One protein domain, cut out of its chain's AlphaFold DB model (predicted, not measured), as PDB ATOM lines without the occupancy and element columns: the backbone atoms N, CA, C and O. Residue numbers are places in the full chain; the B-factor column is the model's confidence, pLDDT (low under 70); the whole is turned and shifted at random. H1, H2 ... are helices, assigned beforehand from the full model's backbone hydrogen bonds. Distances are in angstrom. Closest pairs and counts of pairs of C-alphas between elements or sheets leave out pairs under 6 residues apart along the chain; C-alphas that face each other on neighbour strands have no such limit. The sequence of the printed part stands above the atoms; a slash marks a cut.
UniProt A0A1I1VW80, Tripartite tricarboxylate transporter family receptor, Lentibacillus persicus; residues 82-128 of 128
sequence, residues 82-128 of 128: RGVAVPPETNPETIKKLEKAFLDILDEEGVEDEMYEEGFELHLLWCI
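Overview. This is residues 82 to 128 of the 128 residues of the protein "Tripartite tricarboxylate transporter family receptor" of Lentibacillus persicus (UniProt A0A1I1VW80). What shape does the printed part make? It is a loose, elongated frame: residues 82 to 91 run along one long side and turn the corner, H1 makes the other long side, H2 turns off at the far end, and residues 118 to 128 fold back. What is it built of? The 47 printed residues hold two named helices, H1 then H2, with 22 residues, under half, and no named strand; the class is all helix. How large is it? It is loose, with a radius of gyration of the C-alphas of 12.3 A and spans of 36 by 19 by 13 A.

Arrangement. How do the helices stand? H1, residues 92 to 106, and H2, residues 111 to 117, are close but not clearly touching; their closest C-alphas, of Leu 106 and Glu 112, are 6.4 A apart. They run the same way at a steep tilt of 60 degrees. What do their backbones show? In H1 and H2 every O i to N i+4 pair is within hydrogen-bond range.

Along the chain. Where does H1 begin? C-alpha 92 is at (129.126, 118.957, 146.540), and H1 is 21.0 A long. Where does H2 end? C-alpha 117 is at (159.303, 127.739, 134.494).

Size, cuts and confidence. Is there a cut? The printed part has no cut, and the link from H1 to H2 is tight. Where is confidence low? Residues 124 to 128 are under 70 in pLDDT.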
ATOM      1  N   ARG A  82     146.146 132.491 142.898       85.38
ATOM      2  CA  ARG A  82     145.007 132.273 142.006       85.38
ATOM      3  C   ARG A  82     144.282 131.011 142.430       85.38
ATOM      4  O   ARG A  82     144.897 130.053 142.878       85.38
ATOM      5  N   GLY A  83     142.968 131.013 142.253       88.62
ATOM      6  CA  GLY A  83     142.128 129.882 142.605       88.62
ATOM      7  C   GLY A  83     140.876 129.816 141.750       88.62
ATOM      8  O   GLY A  83     140.575 130.723 140.967       88.62
ATOM      9  N   VAL A  84     140.142 128.724 141.918       89.50
ATOM     10  CA  VAL A  84     138.867 128.475 141.249       89.50
ATOM     11  C   VAL A  84     137.761 128.580 142.280       89.50
ATOM     12  O   VAL A  84     137.864 127.998 143.350       89.50
ATOM     13  N   ALA A  85     136.699 129.310 141.951       91.25
ATOM     14  CA  ALA A  85     135.536 129.457 142.812       91.25
ATOM     15  C   ALA A  85     134.265 129.012 142.096       91.25
ATOM     16  O   ALA A  85     134.109 129.196 140.887       91.25
ATOM     17  N   VAL A  86     133.335 128.466 142.874       93.75
ATOM     18  CA  VAL A  86     132.013 128.047 142.408       93.75
ATOM     19  C   VAL A  86     130.913 128.813 143.155       93.75
ATOM     20  O   VAL A  86     131.148 129.309 144.258       93.75
ATOM     21  N   PRO A  87     129.696 128.939 142.590       96.38
ATOM     22  CA  PRO A  87     128.560 129.504 143.314       96.38
ATOM     23  C   PRO A  87     128.284 128.770 144.642       96.38
ATOM     24  O   PRO A  87     128.444 127.548 144.678       96.38
ATOM     25  N   PRO A  88     127.780 129.452 145.691       93.00
ATOM     26  CA  PRO A  88     127.555 128.844 147.012       93.00
ATOM     27  C   PRO A  88     126.672 127.586 147.014       93.00
ATOM     28  O   PRO A  88     126.885 126.682 147.809       93.00
ATOM     29  N   GLU A  89     125.703 127.504 146.100       95.75
ATOM     30  CA  GLU A  89     124.744 126.390 146.001       95.75
ATOM     31  C   GLU A  89     125.200 125.290 145.020       95.75
ATOM     32  O   GLU A  89     124.398 124.481 144.542       95.75
ATOM     33  N   THR A  90     126.485 125.278 144.652       96.75
ATOM     34  CA  THR A  90     127.035 124.249 143.763       96.75
ATOM     35  C   THR A  90     126.984 122.893 144.454       96.75
ATOM     36  O   THR A  90     127.388 122.741 145.603       96.75
ATOM     37  N   ASN A  91     126.483 121.877 143.746       97.06
ATOM     38  CA  ASN A  91     126.366 120.527 144.287       97.06
ATOM     39  C   ASN A  91     127.742 120.013 144.777       97.06
ATOM     40  O   ASN A  91     128.688 120.040 143.986       97.06
ATOM     41  N   PRO A  92     127.861 119.476 146.009       95.19
ATOM     42  CA  PRO A  92     129.126 118.957 146.540       95.19
ATOM     43  C   PRO A  92     129.801 117.898 145.659       95.19
ATOM     44  O   PRO A  92     131.022 117.823 145.600       95.19
ATOM     45  N   GLU A  93     129.028 117.089 144.935       96.69
ATOM     46  CA  GLU A  93     129.577 116.106 143.996       96.69
ATOM     47  C   GLU A  93     130.174 116.762 142.745       96.69
ATOM     48  O   GLU A  93     131.077 116.201 142.132       96.69
ATOM     49  N   THR A  94     129.704 117.950 142.357       96.62
ATOM     50  CA  THR A  94     130.351 118.760 141.317       96.62
ATOM     51  C   THR A  94     131.660 119.346 141.834       96.62
ATOM     52  O   THR A  94     132.655 119.280 141.121       96.62
ATOM     53  N   ILE A  95     131.677 119.846 143.075       95.38
ATOM     54  CA  ILE A  95     132.887 120.386 143.716       95.38
ATOM     55  C   ILE A  95     133.983 119.317 143.760       95.38
ATOM     56  O   ILE A  95     135.047 119.517 143.187       95.38
ATOM     57  N   LYS A  96     133.680 118.125 144.293       95.06
ATOM     58  CA  LYS A  96     134.634 116.999 144.338       95.06
ATOM     59  C   LYS A  96     135.157 116.590 142.963       95.06
ATOM     60  O   LYS A  96     136.298 116.163 142.837       95.06
ATOM     61  N   LYS A  97     134.317 116.661 141.925       96.19
ATOM     62  CA  LYS A  97     134.742 116.348 140.553       96.19
ATOM     63  C   LYS A  97     135.723 117.385 140.019       96.19
ATOM     64  O   LYS A  97     136.679 116.992 139.363       96.19
ATOM     65  N   LEU A  98     135.476 118.669 140.278       95.25
ATOM     66  CA  LEU A  98     136.375 119.752 139.881       95.25
ATOM     67  C   LEU A  98     137.696 119.666 140.647       95.25
ATOM     68  O   LEU A  98     138.743 119.645 140.015       95.25
ATOM     69  N   GLU A  99     137.642 119.521 141.973       93.00
ATOM     70  CA  GLU A  99     138.819 119.319 142.826       93.00
ATOM     71  C   GLU A  99     139.663 118.142 142.332       93.00
ATOM     72  O   GLU A  99     140.848 118.310 142.060       93.00
ATOM     73  N   LYS A 100     139.043 116.969 142.125       94.88
ATOM     74  CA  LYS A 100     139.750 115.798 141.598       94.88
ATOM     75  C   LYS A 100     140.390 116.093 140.241       94.88
ATOM     76  O   LYS A 100     141.530 115.714 140.038       94.88
ATOM     77  N   ALA A 101     139.677 116.748 139.325       95.19
ATOM     78  CA  ALA A 101     140.221 117.059 138.006       95.19
ATOM     79  C   ALA A 101     141.428 118.008 138.081       95.19
ATOM     80  O   ALA A 101     142.392 117.801 137.355       95.19
ATOM     81  N   PHE A 102     141.398 119.018 138.959       92.50
ATOM     82  CA  PHE A 102     142.547 119.904 139.161       92.50
ATOM     83  C   PHE A 102     143.737 119.160 139.767       92.50
ATOM     84  O   PHE A 102     144.846 119.316 139.272       92.50
ATOM     85  N   LEU A 103     143.511 118.326 140.785       91.38
ATOM     86  CA  LEU A 103     144.576 117.528 141.399       91.38
ATOM     87  C   LEU A 103     145.161 116.501 140.424       91.38
ATOM     88  O   LEU A 103     146.374 116.379 140.347       91.38
ATOM     89  N   ASP A 104     144.318 115.826 139.634       94.56
ATOM     90  CA  ASP A 104     144.775 114.873 138.617       94.56
ATOM     91  C   ASP A 104     145.713 115.555 137.600       94.56
ATOM     92  O   ASP A 104     146.716 114.958 137.233       94.56
ATOM     93  N   ILE A 105     145.406 116.791 137.169       92.69
ATOM     94  CA  ILE A 105     146.257 117.571 136.247       92.69
ATOM     95  C   ILE A 105     147.577 117.961 136.917       92.69
ATOM     96  O   ILE A 105     148.625 117.896 136.286       92.69
ATOM     97  N   LEU A 106     147.538 118.375 138.185       90.19
ATOM     98  CA  LEU A 106     148.747 118.747 138.925       90.19
ATOM     99  C   LEU A 106     149.670 117.548 139.185       90.19
ATOM    100  O   LEU A 106     150.879 117.730 139.272       90.19
ATOM    101  N   ASP A 107     149.111 116.338 139.269       91.31
ATOM    102  CA  ASP A 107     149.862 115.086 139.409       91.31
ATOM    103  C   ASP A 107     150.450 114.579 138.071       91.31
ATOM    104  O   ASP A 107     151.213 113.605 138.066       91.31
ATOM    105  N   GLU A 108     150.107 115.185 136.925       95.56
ATOM    106  CA  GLU A 108     150.700 114.818 135.635       95.56
ATOM    107  C   GLU A 108     152.193 115.185 135.597       95.56
ATOM    108  O   GLU A 108     152.616 116.280 135.973       95.56
ATOM    109  N   GLU A 109     153.016 114.245 135.120       95.56
ATOM    110  CA  GLU A 109     154.470 114.405 135.080       95.56
ATOM    111  C   GLU A 109     154.867 115.652 134.274       95.56
ATOM    112  O   GLU A 109     154.535 115.780 133.096       95.56
ATOM    113  N   GLY A 110     155.617 116.550 134.915       93.50
ATOM    114  CA  GLY A 110     156.155 117.763 134.302       93.50
ATOM    115  C   GLY A 110     155.247 118.991 134.370       93.50
ATOM    116  O   GLY A 110     155.741 120.079 134.093       93.50
ATOM    117  N   VAL A 111     153.980 118.870 134.789       94.00
ATOM    118  CA  VAL A 111     153.071 120.031 134.879       94.00
ATOM    119  C   VAL A 111     153.553 121.045 135.912       94.00
ATOM    120  O   VAL A 111     153.586 122.238 135.624       94.00
ATOM    121  N   GLU A 112     153.968 120.598 137.100       91.38
ATOM    122  CA  GLU A 112     154.479 121.502 138.141       91.38
ATOM    123  C   GLU A 112     155.751 122.237 137.687       91.38
ATOM    124  O   GLU A 112     155.865 123.450 137.872       91.38
ATOM    125  N   ASP A 113     156.672 121.522 137.035       93.44
ATOM    126  CA  ASP A 113     157.907 122.103 136.506       93.44
ATOM    127  C   ASP A 113     157.614 123.114 135.386       93.44
ATOM    128  O   ASP A 113     158.159 124.216 135.395       93.44
ATOM    129  N   GLU A 114     156.727 122.775 134.444       94.12
ATOM    130  CA  GLU A 114     156.311 123.675 133.363       94.12
ATOM    131  C   GLU A 114     155.660 124.942 133.923       94.12
ATOM    132  O   GLU A 114     156.055 126.050 133.563       94.12
ATOM    133  N   MET A 115     154.728 124.793 134.870       93.69
ATOM    134  CA  MET A 115     154.100 125.926 135.549       93.69
ATOM    135  C   MET A 115     155.142 126.827 136.213       93.69
ATOM    136  O   MET A 115     155.080 128.051 136.065       93.69
ATOM    137  N   TYR A 116     156.113 126.238 136.910       93.00
ATOM    138  CA  TYR A 116     157.154 126.987 137.600       93.00
ATOM    139  C   TYR A 116     158.065 127.748 136.634       93.00
ATOM    140  O   TYR A 116     158.292 128.946 136.827       93.00
ATOM    141  N   GLU A 117     158.511 127.105 135.555       94.44
ATOM    142  CA  GLU A 117     159.303 127.739 134.494       94.44
ATOM    143  C   GLU A 117     158.534 128.861 133.778       94.44
ATOM    144  O   GLU A 117     159.124 129.872 133.393       94.44
ATOM    145  N   GLU A 118     157.208 128.745 133.660       94.06
ATOM    146  CA  GLU A 118     156.339 129.796 133.123       94.06
ATOM    147  C   GLU A 118     156.059 130.945 134.103       94.06
ATOM    148  O   GLU A 118     155.434 131.942 133.729       94.06
ATOM    149  N   GLY A 119     156.534 130.857 135.346       92.69
ATOM    150  CA  GLY A 119     156.373 131.912 136.340       92.69
ATOM    151  C   GLY A 119     155.335 131.626 137.423       92.69
ATOM    152  O   GLY A 119     155.009 132.542 138.174       92.69
ATOM    153  N   PHE A 120     154.775 130.424 137.519       91.19
ATOM    154  CA  PHE A 120     153.737 130.085 138.496       91.19
ATOM    155  C   PHE A 120     154.277 129.174 139.595       91.19
ATOM    156  O   PHE A 120     154.669 128.042 139.346       91.19
ATOM    157  N   GLU A 121     154.246 129.649 140.838       84.81
ATOM    158  CA  GLU A 121     154.566 128.814 141.993       84.81
ATOM    159  C   GLU A 121     153.311 128.085 142.479       84.81
ATOM    160  O   GLU A 121     152.256 128.696 142.681       84.81
ATOM    161  N   LEU A 122     153.408 126.763 142.628       82.25
ATOM    162  CA  LEU A 122     152.285 125.950 143.062       82.25
ATOM    163  C   LEU A 122     152.133 126.028 144.585       82.25
ATOM    164  O   LEU A 122     152.965 125.539 145.351       82.25
ATOM    165  N   HIS A 123     151.009 126.581 145.031       76.25
ATOM    166  CA  HIS A 123     150.587 126.520 146.424       76.25
ATOM    167  C   HIS A 123     149.179 125.928 146.510       76.25
ATOM    168  O   HIS A 123     148.197 126.541 146.093       76.25
ATOM    169  N   LEU A 124     149.061 124.727 147.084       67.62
ATOM    170  CA  LEU A 124     147.766 124.114 147.382       67.62
ATOM    171  C   LEU A 124     147.146 124.787 148.615       67.62
ATOM    172  O   LEU A 124     147.265 124.315 149.746       67.62
ATOM    173  N   LEU A 125     146.482 125.917 148.390       58.44
ATOM    174  CA  LEU A 125     145.695 126.624 149.395       58.44
ATOM    175  C   LEU A 125     144.219 126.257 149.204       58.44
ATOM    176  O   LEU A 125     143.574 126.792 148.317       58.44
ATOM    177  N   TRP A 126     143.724 125.319 150.024       50.22
ATOM    178  CA  TRP A 126     142.309 124.945 150.217       50.22
ATOM    179  C   TRP A 126     141.401 125.024 148.969       50.22
ATOM    180  O   TRP A 126     140.895 126.089 148.619       50.22
ATOM    181  N   CYS A 127     141.100 123.870 148.360       48.72
ATOM    182  CA  CYS A 127     140.046 123.777 147.347       48.72
ATOM    183  C   CYS A 127     138.673 124.134 147.954       48.72
ATOM    184  O   CYS A 127     138.321 123.657 149.036       48.72
ATOM    185  N   ILE A 128     137.935 125.007 147.257       49.66
ATOM    186  CA  ILE A 128     136.593 125.518 147.599       49.66
ATOM    187  C   ILE A 128     135.506 124.624 147.009       49.66
ATOM    188  O   ILE A 128     135.641 124.262 145.818       49.66
TER     189      ILE A 128